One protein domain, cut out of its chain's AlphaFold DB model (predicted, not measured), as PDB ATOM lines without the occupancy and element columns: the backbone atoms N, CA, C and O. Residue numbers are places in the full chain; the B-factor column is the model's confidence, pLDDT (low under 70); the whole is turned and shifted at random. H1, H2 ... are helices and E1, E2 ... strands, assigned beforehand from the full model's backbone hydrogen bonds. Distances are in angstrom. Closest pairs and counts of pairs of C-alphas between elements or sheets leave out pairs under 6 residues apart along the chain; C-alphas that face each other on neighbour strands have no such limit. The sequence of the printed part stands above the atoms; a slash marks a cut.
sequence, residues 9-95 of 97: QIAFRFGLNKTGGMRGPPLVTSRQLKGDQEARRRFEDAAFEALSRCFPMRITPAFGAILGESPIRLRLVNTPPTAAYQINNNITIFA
ATOM      1  N   GLN A   9      26.027  36.980  98.105       97.50
ATOM      2  CA  GLN A   9      24.696  36.868  98.684       97.50
ATOM      3  C   GLN A   9      24.717  36.194 100.055       97.50
ATOM      4  O   GLN A   9      25.540  35.317 100.342       97.50
ATOM      5  N   ILE A  10      23.751  36.570 100.885       98.25
ATOM      6  CA  ILE A  10      23.509  35.966 102.194       98.25
ATOM      7  C   ILE A  10      22.006  35.847 102.433       98.25
ATOM      8  O   ILE A  10      21.233  36.734 102.064       98.25
ATOM      9  N   ALA A  11      21.586  34.724 103.008       97.75
ATOM     10  CA  ALA A  11      20.189  34.451 103.317       97.75
ATOM     11  C   ALA A  11      19.981  34.306 104.826       97.75
ATOM     12  O   ALA A  11      20.699  33.564 105.493       97.75
ATOM     13  N   PHE A  12      18.962  34.987 105.337       97.81
ATOM     14  CA  PHE A  12      18.523  34.987 106.721       97.81
ATOM     15  C   PHE A  12      17.154  34.324 106.855       97.81
ATOM     16  O   PHE A  12      16.293  34.438 105.979       97.81
ATOM     17  N   ARG A  13      16.927  33.687 108.001       96.38
ATOM     18  CA  ARG A  13      15.622  33.218 108.455       96.38
ATOM     19  C   ARG A  13      15.350  33.729 109.864       96.38
ATOM     20  O   ARG A  13      16.153  33.492 110.760       96.38
ATOM     21  N   PHE A  14      14.215  34.389 110.066       94.81
ATOM     22  CA  PHE A  14      13.827  34.933 111.371       94.81
ATOM     23  C   PHE A  14      12.306  35.053 111.507       94.81
ATOM     24  O   PHE A  14      11.590  35.082 110.512       94.81
ATOM     25  N   GLY A  15      11.798  35.112 112.738       92.31
ATOM     26  CA  GLY A  15      10.384  35.384 113.019       92.31
ATOM     27  C   GLY A  15      10.160  36.824 113.483       92.31
ATOM     28  O   GLY A  15      11.094  37.471 113.952       92.31
ATOM     29  N   LEU A  16       8.918  37.306 113.406       91.44
ATOM     30  CA  LEU A  16       8.500  38.592 113.978       91.44
ATOM     31  C   LEU A  16       7.629  38.383 115.207       91.44
ATOM     32  O   LEU A  16       6.778  37.494 115.239       91.44
ATOM     33  N   ASN A  17       7.821  39.198 116.231       90.88
ATOM     34  CA  ASN A  17       6.910  39.260 117.366       90.88
ATOM     35  C   ASN A  17       5.766  40.259 117.094       90.88
ATOM     36  O   ASN A  17       5.789  41.021 116.127       90.88
ATOM     37  N   LYS A  18       4.765  40.275 117.981       90.88
ATOM     38  CA  LYS A  18       3.580  41.148 117.879       90.88
ATOM     39  C   LYS A  18       3.870  42.652 117.981       90.88
ATOM     40  O   LYS A  18       2.951  43.445 117.818       90.88
ATOM     41  N   THR A  19       5.109  43.048 118.288       90.69
ATOM     42  CA  THR A  19       5.552  44.451 118.356       90.69
ATOM     43  C   THR A  19       6.464  44.834 117.186       90.69
ATOM     44  O   THR A  19       7.009  45.933 117.170       90.69
ATOM     45  N   GLY A  20       6.636  43.941 116.204       91.19
ATOM     46  CA  GLY A  20       7.432  44.184 115.001       91.19
ATOM     47  C   GLY A  20       8.929  43.960 115.192       91.19
ATOM     48  O   GLY A  20       9.695  44.182 114.261       91.19
ATOM     49  N   GLY A  21       9.365  43.509 116.370       93.44
ATOM     50  CA  GLY A  21      10.739  43.091 116.627       93.44
ATOM     51  C   GLY A  21      11.025  41.672 116.130       93.44
ATOM     52  O   GLY A  21      10.118  40.859 115.937       93.44
ATOM     53  N   MET A  22      12.307  41.361 115.956       93.19
ATOM     54  CA  MET A  22      12.750  40.016 115.595       93.19
ATOM     55  C   MET A  22      12.610  39.053 116.788       93.19
ATOM     56  O   MET A  22      12.947  39.396 117.922       93.19
ATOM     57  N   ARG A  23      12.108  37.835 116.549       91.44
ATOM     58  CA  ARG A  23      12.118  36.744 117.535       91.44
ATOM     59  C   ARG A  23      13.507  36.106 117.558       91.44
ATOM     60  O   ARG A  23      13.797  35.252 116.723       91.44
ATOM     61  N   GLY A  24      14.330  36.509 118.524       89.25
ATOM     62  CA  GLY A  24      15.704  36.024 118.654       89.25
ATOM     63  C   GLY A  24      16.630  36.526 117.536       89.25
ATOM     64  O   GLY A  24      16.218  37.353 116.720       89.25
ATOM     65  N   PRO A  25      17.890  36.061 117.505       92.69
ATOM     66  CA  PRO A  25      18.825  36.410 116.443       92.69
ATOM     67  C   PRO A  25      18.422  35.759 115.108       92.69
ATOM     68  O   PRO A  25      17.856  34.660 115.098       92.69
ATOM     69  N   PRO A  26      18.741  36.388 113.965       96.19
ATOM     70  CA  PRO A  26      18.458  35.806 112.663       96.19
ATOM     71  C   PRO A  26      19.377  34.611 112.403       96.19
ATOM     72  O   PRO A  26      20.585  34.667 112.632       96.19
ATOM     73  N   LEU A  27      18.817  33.531 111.863       97.12
ATOM     74  CA  LEU A  27      19.594  32.382 111.416       97.12
ATOM     75  C   LEU A  27      20.102  32.627 109.997       97.12
ATOM     76  O   LEU A  27      19.297  32.813 109.087       97.12
ATOM     77  N   VAL A  28      21.411  32.541 109.775       98.06
ATOM     78  CA  VAL A  28      21.956  32.532 108.412       98.06
ATOM     79  C   VAL A  28      21.793  31.141 107.806       98.06
ATOM     80  O   VAL A  28      22.335  30.167 108.322       98.06
ATOM     81  N   THR A  29      21.043  31.043 106.710       97.69
ATOM     82  CA  THR A  29      20.730  29.776 106.028       97.69
ATOM     83  C   THR A  29      21.577  29.533 104.784       97.69
ATOM     84  O   THR A  29      21.667  28.400 104.321       97.69
ATOM     85  N   SER A  30      22.202  30.572 104.228       97.31
ATOM     86  CA  SER A  30      23.116  30.450 103.092       97.31
ATOM     87  C   SER A  30      24.102  31.612 103.064       97.31
ATOM     88  O   SER A  30      23.730  32.744 103.376       97.31
ATOM     89  N   ARG A  31      25.343  31.327 102.660       97.69
ATOM     90  CA  ARG A  31      26.402  32.306 102.402       97.69
ATOM     91  C   ARG A  31      27.086  31.961 101.088       97.69
ATOM     92  O   ARG A  31      27.577  30.848 100.922       97.69
ATOM     93  N   GLN A  32      27.152  32.919 100.178       97.69
ATOM     94  CA  GLN A  32      28.037  32.867  99.020       97.69
ATOM     95  C   GLN A  32      28.730  34.218  98.939       97.69
ATOM     96  O   GLN A  32      28.140  35.184  98.477       97.69
ATOM     97  N   LEU A  33      29.954  34.298  99.451       97.62
ATOM     98  CA  LEU A  33      30.684  35.555  99.588       97.62
ATOM     99  C   LEU A  33      31.852  35.580  98.596       97.62
ATOM    100  O   LEU A  33      32.561  34.581  98.446       97.62
ATOM    101  N   LYS A  34      32.023  36.702  97.898       97.38
ATOM    102  CA  LYS A  34      33.084  36.935  96.908       97.38
ATOM    103  C   LYS A  34      34.171  37.848  97.481       97.38
ATOM    104  O   LYS A  34      33.989  38.438  98.542       97.38
ATOM    105  N   GLY A  35      35.310  37.894  96.794       96.44
ATOM    106  CA  GLY A  35      36.488  38.641  97.230       96.44
ATOM    107  C   GLY A  35      37.357  37.895  98.247       96.44
ATOM    108  O   GLY A  35      37.199  36.685  98.487       96.44
ATOM    109  N   ASP A  36      38.306  38.635  98.813       97.44
ATOM    110  CA  ASP A  36      39.222  38.182  99.857       97.44
ATOM    111  C   ASP A  36      38.540  38.091 101.237       97.44
ATOM    112  O   ASP A  36      37.330  38.276 101.379       97.44
ATOM    113  N   GLN A  37      39.298  37.739 102.278       97.38
ATOM    114  CA  GLN A  37      38.748  37.592 103.629       97.38
ATOM    115  C   GLN A  37      38.118  38.892 104.149       97.38
ATOM    116  O   GLN A  37      37.092  38.843 104.833       97.38
ATOM    117  N   GLU A  38      38.709  40.039 103.824       97.25
ATOM    118  CA  GLU A  38      38.244  41.331 104.304       97.25
ATOM    119  C   GLU A  38      36.951  41.742 103.593       97.25
ATOM    120  O   GLU A  38      35.978  42.100 104.252       97.25
ATOM    121  N   ALA A  39      36.886  41.593 102.268       97.38
ATOM    122  CA  ALA A  39      35.690  41.847 101.470       97.38
ATOM    123  C   ALA A  39      34.508  40.980 101.928       97.38
ATOM    124  O   ALA A  39      33.399  41.486 102.122       97.38
ATOM    125  N   ARG A  40      34.749  39.686 102.191       98.06
ATOM    126  CA  ARG A  40      33.724  38.768 102.716       98.06
ATOM    127  C   ARG A  40      33.193  39.232 104.068       98.06
ATOM    128  O   ARG A  40      31.980  39.259 104.262       98.06
ATOM    129  N   ARG A  41      34.089  39.629 104.978       98.00
ATOM    130  CA  ARG A  41      33.716  40.158 106.293       98.00
ATOM    131  C   ARG A  41      32.912  41.451 106.166       98.00
ATOM    132  O   ARG A  41      31.826  41.532 106.724       98.00
ATOM    133  N   ARG A  42      33.391  42.420 105.375       97.56
ATOM    134  CA  ARG A  42      32.689  43.692 105.140       97.56
ATOM    135  C   ARG A  42      31.291  43.471 104.555       97.56
ATOM    136  O   ARG A  42      30.364  44.184 104.928       97.56
ATOM    137  N   PHE A  43      31.120  42.496 103.656       97.81
ATOM    138  CA  PHE A  43      29.801  42.142 103.121       97.81
ATOM    139  C   PHE A  43      28.870  41.574 104.193       97.81
ATOM    140  O   PHE A  43      27.715  41.986 104.282       97.81
ATOM    141  N   GLU A  44      29.356  40.618 104.988       97.56
ATOM    142  CA  GLU A  44      28.559  39.994 106.043       97.56
ATOM    143  C   GLU A  44      28.160  41.016 107.116       97.56
ATOM    144  O   GLU A  44      26.976  41.112 107.443       97.56
ATOM    145  N   ASP A  45      29.100  41.847 107.570       97.69
ATOM    146  CA  ASP A  45      28.852  42.920 108.537       97.69
ATOM    147  C   ASP A  45      27.798  43.909 108.003       97.69
ATOM    148  O   ASP A  45      26.806  44.187 108.680       97.69
ATOM    149  N   ALA A  46      27.937  44.356 106.749       96.94
ATOM    150  CA  ALA A  46      26.964  45.245 106.112       96.94
ATOM    151  C   ALA A  46      25.573  44.601 105.968       96.94
ATOM    152  O   ALA A  46      24.554  45.285 106.081       96.94
ATOM    153  N   ALA A  47      25.501  43.290 105.727       97.19
ATOM    154  CA  ALA A  47      24.237  42.571 105.630       97.19
ATOM    155  C   ALA A  47      23.521  42.463 106.986       97.19
ATOM    156  O   ALA A  47      22.306  42.670 107.054       97.19
ATOM    157  N   PHE A  48      24.255  42.171 108.064       97.19
ATOM    158  CA  PHE A  48      23.706  42.178 109.422       97.19
ATOM    159  C   PHE A  48      23.294  43.586 109.867       97.19
ATOM    160  O   PHE A  48      22.232  43.737 110.475       97.19
ATOM    161  N   GLU A  49      24.078  44.613 109.535       96.56
ATOM    162  CA  GLU A  49      23.741  46.012 109.813       96.56
ATOM    163  C   GLU A  49      22.473  46.445 109.064       96.56
ATOM    164  O   GLU A  49      21.559  47.027 109.649       96.56
ATOM    165  N   ALA A  50      22.367  46.120 107.773       95.00
ATOM    166  CA  ALA A  50      21.174  46.419 106.988       95.00
ATOM    167  C   ALA A  50      19.926  45.761 107.592       95.00
ATOM    168  O   ALA A  50      18.887  46.408 107.713       95.00
ATOM    169  N   LEU A  51      20.039  44.495 108.011       95.50
ATOM    170  CA  LEU A  51      18.945  43.772 108.647       95.50
ATOM    171  C   LEU A  51      18.565  44.383 110.004       95.50
ATOM    172  O   LEU A  51      17.379  44.549 110.275       95.50
ATOM    173  N   SER A  52      19.538  44.731 110.851       94.25
ATOM    174  CA  SER A  52      19.277  45.258 112.198       94.25
ATOM    175  C   SER A  52      18.584  46.622 112.167       94.25
ATOM    176  O   SER A  52      17.681  46.864 112.967       94.25
ATOM    177  N   ARG A  53      18.914  47.472 111.186       94.81
ATOM    178  CA  ARG A  53      18.282  48.787 110.976       94.81
ATOM    179  C   ARG A  53      16.792  48.715 110.640       94.81
ATOM    180  O   ARG A  53      16.100  49.724 110.767       94.81
ATOM    181  N   CYS A  54      16.284  47.559 110.212       92.88
ATOM    182  CA  CYS A  54      14.863  47.376 109.923       92.88
ATOM    183  C   CYS A  54      14.008  47.154 111.180       92.88
ATOM    184  O   CYS A  54      12.783  47.217 111.075       92.88
ATOM    185  N   PHE A  55      14.608  46.881 112.344       92.69
ATOM    186  CA  PHE A  55      13.873  46.477 113.543       92.69
ATOM    187  C   PHE A  55      13.959  47.496 114.691       92.69
ATOM    188  O   PHE A  55      15.014  48.085 114.909       92.69
ATOM    189  N   PRO A  56      12.874  47.658 115.475       93.25
ATOM    190  CA  PRO A  56      11.558  47.049 115.265       93.25
ATOM    191  C   PRO A  56      10.839  47.657 114.048       93.25
ATOM    192  O   PRO A  56      10.859  48.867 113.833       93.25
ATOM    193  N   MET A  57      10.176  46.811 113.256       91.62
ATOM    194  CA  MET A  57       9.346  47.276 112.148       91.62
ATOM    195  C   MET A  57       8.088  47.951 112.689       91.62
ATOM    196  O   MET A  57       7.455  47.460 113.625       91.62
ATOM    197  N   ARG A  58       7.681  49.058 112.066       92.69
ATOM    198  CA  ARG A  58       6.413  49.713 112.399       92.69
ATOM    199  C   ARG A  58       5.262  48.840 111.917       92.69
ATOM    200  O   ARG A  58       5.060  48.692 110.716       92.69
ATOM    201  N   ILE A  59       4.505  48.287 112.857       90.38
ATOM    202  CA  ILE A  59       3.325  47.474 112.578       90.38
ATOM    203  C   ILE A  59       2.116  47.995 113.350       90.38
ATOM    204  O   ILE A  59       2.254  48.552 114.437       90.38
ATOM    205  N   THR A  60       0.920  47.817 112.792       93.25
ATOM    206  CA  THR A  60      -0.319  48.168 113.493       93.25
ATOM    207  C   THR A  60      -0.677  47.089 114.520       93.25
ATOM    208  O   THR A  60      -0.329  45.922 114.319       93.25
ATOM    209  N   PRO A  61      -1.418  47.422 115.593       90.50
ATOM    210  CA  PRO A  61      -1.880  46.425 116.559       90.50
ATOM    211  C   PRO A  61      -2.686  45.288 115.916       90.50
ATOM    212  O   PRO A  61      -2.478  44.124 116.246       90.50
ATOM    213  N   ALA A  62      -3.552  45.613 114.949       91.56
ATOM    214  CA  ALA A  62      -4.336  44.624 114.212       91.56
ATOM    215  C   ALA A  62      -3.442  43.663 113.410       91.56
ATOM    216  O   ALA A  62      -3.658  42.456 113.449       91.56
ATOM    217  N   PHE A  63      -2.398  44.176 112.746       88.19
ATOM    218  CA  PHE A  63      -1.426  43.328 112.055       88.19
ATOM    219  C   PHE A  63      -0.623  42.468 113.040       88.19
ATOM    220  O   PHE A  63      -0.449  41.273 112.822       88.19
ATOM    221  N   GLY A  64      -0.194  43.048 114.165       89.31
ATOM    222  CA  GLY A  64       0.509  42.329 115.228       89.31
ATOM    223  C   GLY A  64      -0.292  41.170 115.830       89.31
ATOM    224  O   GLY A  64       0.305  40.165 116.209       89.31
ATOM    225  N   ALA A  65      -1.623  41.280 115.878       87.75
ATOM    226  CA  ALA A  65      -2.517  40.228 116.363       87.75
ATOM    227  C   ALA A  65      -2.654  39.040 115.394       87.75
ATOM    228  O   ALA A  65      -2.927  37.928 115.838       87.75
ATOM    229  N   ILE A  66      -2.444  39.265 114.092       86.44
ATOM    230  CA  ILE A  66      -2.535  38.230 113.048       86.44
ATOM    231  C   ILE A  66      -1.167  37.764 112.535       86.44
ATOM    232  O   ILE A  66      -1.114  36.921 111.638       86.44
ATOM    233  N   LEU A  67      -0.063  38.311 113.058       82.62
ATOM    234  CA  LEU A  67       1.288  37.886 112.699       82.62
ATOM    235  C   LEU A  67       1.468  36.405 113.058       82.62
ATOM    236  O   LEU A  67       1.744  36.044 114.204       82.62
ATOM    237  N   GLY A  68       1.306  35.550 112.048       69.38
ATOM    238  CA  GLY A  68       1.513  34.114 112.157       69.38
ATOM    239  C   GLY A  68       2.973  33.765 112.445       69.38
ATOM    240  O   GLY A  68       3.893  34.539 112.183       69.38
ATOM    241  N   GLU A  69       3.211  32.557 112.948       70.94
ATOM    242  CA  GLU A  69       4.549  32.074 113.333       70.94
ATOM    243  C   GLU A  69       5.455  31.712 112.144       70.94
ATOM    244  O   GLU A  69       6.525  31.132 112.317       70.94
ATOM    245  N   SER A  70       5.036  32.049 110.922       81.38
ATOM    246  CA  SER A  70       5.775  31.711 109.711       81.38
ATOM    247  C   SER A  70       7.094  32.494 109.653       81.38
ATOM    248  O   SER A  70       7.070  33.725 109.618       81.38
ATOM    249  N   PRO A  71       8.258  31.819 109.597       88.88
ATOM    250  CA  PRO A  71       9.545  32.500 109.514       88.88
ATOM    251  C   PRO A  71       9.676  33.274 108.203       88.88
ATOM    252  O   PRO A  71       9.387  32.736 107.139       88.88
ATOM    253  N   ILE A  72      10.177  34.499 108.248       92.25
ATOM    254  CA  ILE A  72      10.585  35.261 107.069       92.25
ATOM    255  C   ILE A  72      11.911  34.701 106.565       92.25
ATOM    256  O   ILE A  72      12.810  34.411 107.355       92.25
ATOM    257  N   ARG A  73      12.028  34.548 105.245       95.06
ATOM    258  CA  ARG A  73      13.257  34.196 104.534       95.06
ATOM    259  C   ARG A  73      13.680  35.399 103.708       95.06
ATOM    260  O   ARG A  73      13.039  35.711 102.710       95.06
ATOM    261  N   LEU A  74      14.735  36.076 104.139       95.75
ATOM    262  CA  LEU A  74      15.274  37.245 103.455       95.75
ATOM    263  C   LEU A  74      16.610  36.895 102.822       95.75
ATOM    264  O   LEU A  74      17.488  36.374 103.496       95.75
ATOM    265  N   ARG A  75      16.800  37.242 101.556       96.62
ATOM    266  CA  ARG A  75      18.075  37.115 100.858       96.62
ATOM    267  C   ARG A  75      18.543  38.476 100.372       96.62
ATOM    268  O   ARG A  75      17.808  39.151  99.658       96.62
ATOM    269  N   LEU A  76      19.755  38.859 100.753       96.56
ATOM    270  CA  LEU A  76      20.422  40.064 100.267       96.56
ATOM    271  C   LEU A  76      21.424  39.660  99.189       96.56
ATOM    272  O   LEU A  76      22.199  38.726  99.400       96.56
ATOM    273  N   VAL A  77      21.384  40.331  98.037       96.38
ATOM    274  CA  VAL A  77      22.159  39.953  96.848       96.38
ATOM    275  C   VAL A  77      22.852  41.178  96.256       96.38
ATOM    276  O   VAL A  77      22.194  42.156  95.917       96.38
ATOM    277  N   ASN A  78      24.172  41.115  96.082       96.25
ATOM    278  CA  ASN A  78      24.950  42.123  95.362       96.25
ATOM    279  C   ASN A  78      25.215  41.669  93.923       96.25
ATOM    280  O   ASN A  78      26.326  41.300  93.556       96.25
ATOM    281  N   THR A  79      24.155  41.646  93.122       93.00
ATOM    282  CA  THR A  79      24.194  41.420  91.673       93.00
ATOM    283  C   THR A  79      23.248  42.412  91.008       93.00
ATOM    284  O   THR A  79      22.359  42.943  91.683       93.00
ATOM    285  N   PRO A  80      23.339  42.611  89.682       92.00
ATOM    286  CA  PRO A  80      22.251  43.208  88.922       92.00
ATOM    287  C   PRO A  80      20.887  42.609  89.317       92.00
ATOM    288  O   PRO A  80      20.798  41.385  89.476       92.00
ATOM    289  N   PRO A  81      19.837  43.437  89.483       91.69
ATOM    290  CA  PRO A  81      18.496  42.936  89.738       91.69
ATOM    291  C   PRO A  81      18.038  41.994  88.628       91.69
ATOM    292  O   PRO A  81      18.156  42.307  87.442       91.69
ATOM    293  N   THR A  82      17.498  40.847  89.021       89.06
ATOM    294  CA  THR A  82      16.882  39.862  88.128       89.06
ATOM    295  C   THR A  82      15.466  39.553  88.603       89.06
ATOM    296  O   THR A  82      15.075  39.927  89.712       89.06
ATOM    297  N   ALA A  83      14.676  38.866  87.774       87.06
ATOM    298  CA  ALA A  83      13.381  38.358  88.207       87.06
ATOM    299  C   ALA A  83      13.581  37.398  89.394       87.06
ATOM    300  O   ALA A  83      14.164  36.323  89.252       87.06
ATOM    301  N   ALA A  84      13.113  37.804  90.572       82.50
ATOM    302  CA  ALA A  84      13.195  37.009  91.786       82.50
ATOM    303  C   ALA A  84      11.809  36.480  92.154       82.50
ATOM    304  O   ALA A  84      10.835  37.225  92.210       82.50
ATOM    305  N   TYR A  85      11.730  35.183  92.442       75.25
ATOM    306  CA  TYR A  85      10.497  34.548  92.885       75.25
ATOM    307  C   TYR A  85      10.185  34.945  94.337       75.25
ATOM    308  O   TYR A  85      10.718  34.358  95.281       75.25
ATOM    309  N   GLN A  86       9.352  35.973  94.513       79.19
ATOM    310  CA  GLN A  86       8.945  36.514  95.813       79.19
ATOM    311  C   GLN A  86       7.559  35.990  96.215       79.19
ATOM    312  O   GLN A  86       6.572  36.719  96.190       79.19
ATOM    313  N   ILE A  87       7.467  34.699  96.537       76.69
ATOM    314  CA  ILE A  87       6.207  34.079  96.972       76.69
ATOM    315  C   ILE A  87       6.211  33.840  98.481       76.69
ATOM    316  O   ILE A  87       7.196  33.365  99.054       76.69
ATOM    317  N   ASN A  88       5.067  34.120  99.111       82.31
ATOM    318  CA  ASN A  88       4.822  33.973 100.543       82.31
ATOM    319  C   ASN A  88       5.824  34.785 101.381       82.31
ATOM    320  O   ASN A  88       5.863  36.008 101.333       82.31
ATOM    321  N   ASN A  89       6.640  34.088 102.165       85.62
ATOM    322  CA  ASN A  89       7.603  34.631 103.111       85.62
ATOM    323  C   ASN A  89       9.036  34.666 102.556       85.62
ATOM    324  O   ASN A  89       9.972  34.805 103.341       85.62
ATOM    325  N   ASN A  90       9.223  34.479 101.245       90.25
ATOM    326  CA  ASN A  90      10.531  34.522 100.597       90.25
ATOM    327  C   ASN A  90      10.752  35.873  99.915       90.25
ATOM    328  O   ASN A  90      10.022  36.246  99.000       90.25
ATOM    329  N   ILE A  91      11.776  36.596 100.354       93.25
ATOM    330  CA  ILE A  91      12.075  37.960  99.930       93.25
ATOM    331  C   ILE A  91      13.518  37.984  99.441       93.25
ATOM    332  O   ILE A  91      14.426  37.530 100.132       93.25
ATOM    333  N   THR A  92      13.746  38.526  98.248       95.31
ATOM    334  CA  THR A  92      15.094  38.832  97.750       95.31
ATOM    335  C   THR A  92      15.202  40.335  97.543       95.31
ATOM    336  O   THR A  92      14.371  40.903  96.836       95.31
ATOM    337  N   ILE A  93      16.206  40.958  98.156       94.50
ATOM    338  CA  ILE A  93      16.545  42.370  97.984       94.50
ATOM    339  C   ILE A  93      17.898  42.439  97.285       94.50
ATOM    340  O   ILE A  93      18.880  41.849  97.741       94.50
ATOM    341  N   PHE A  94      17.932  43.167  96.176       95.00
ATOM    342  CA  PHE A  94      19.159  43.449  95.447       95.00
ATOM    343  C   PHE A  94      19.794  44.729  95.980       95.00
ATOM    344  O   PHE A  94      19.091  45.671  96.354       95.00
ATOM    345  N   ALA A  95      21.120  44.761  96.019       91.56
ATOM    346  CA  ALA A  95      21.857  45.960  96.359       91.56
ATOM    347  C   ALA A  95      21.512  47.111  95.391       91.56
ATOM    348  O   ALA A  95      21.350  46.872  94.190       91.56
TER     349      ALA A  95
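What this domain is: This is residues 9 to 95 of the 97 residues of an uncharacterized protein of Methylorubrum extorquens (UniProt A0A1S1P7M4). A twisted sheet of four strands has the long helix H1 over one face and no named helix over the other, while the short helix H2 lies off the sheet at one end of the longest axis. The printed part has 87 residues, with E1, E2, H1, H2, E3 and E4 in that order along the chain; the sheet runs E2, E1, E3, E4 and is mixed, and the class is mixed, helices and strands. The whole is elongated, spanning 45 by 26 by 19 A, and only just compact, close to loose, with a radius of gyration of the C-alphas of 14.1 A.

Where its parts are: Find C-alpha 9 at (24.696, 36.868, 98.684); from there E1, residues 9 to 16, runs 22.3 A. E2, residues 22 to 32, spans 23.7 A and bends by 64 degrees at residue 25. H1, residues 37 to 52, runs 22.6 A from C-alpha 37 at (38.748, 37.592, 103.629). H2 is residues 61 to 66, E3 residues 72 to 77, and E4 residues 90 to 94, ending at (19.159, 43.449, 95.447).

How they stand to each other: E1 and E2 form an antiparallel hairpin; look for N 11 and O 30, 2.9 A apart. E1 and E3 are antiparallel, with N 12 and O 74 at 2.7 A. E3 and E4 are parallel, with N 75 and O 91 at 2.8 A. H1 is on the sheet at a height of 9.9 A, over E2 and E1, and only just along the strands, at 27 degrees to E1 on the local plane; its closest C-alphas to E3 are Ala 47 and Leu 76, 7.0 A. E2, H1, H2 and E3 make a split strand-helix-strand unit, two strands running the same way with E1 between them, with a left-handed crossover. H2 is not on the sheet and is apart from H1. In H1 and H2 every O i to N i+4 pair is within hydrogen-bond range.

The domain as a whole: The C-alphas farthest apart are those of Asp 36 and Ala 62, 46.3 A. The printed part has no cut, and the link from E3 to E4, residues 78 to 89, is long. Mean pLDDT of the printed part is 92.5; residue 68 is under 70.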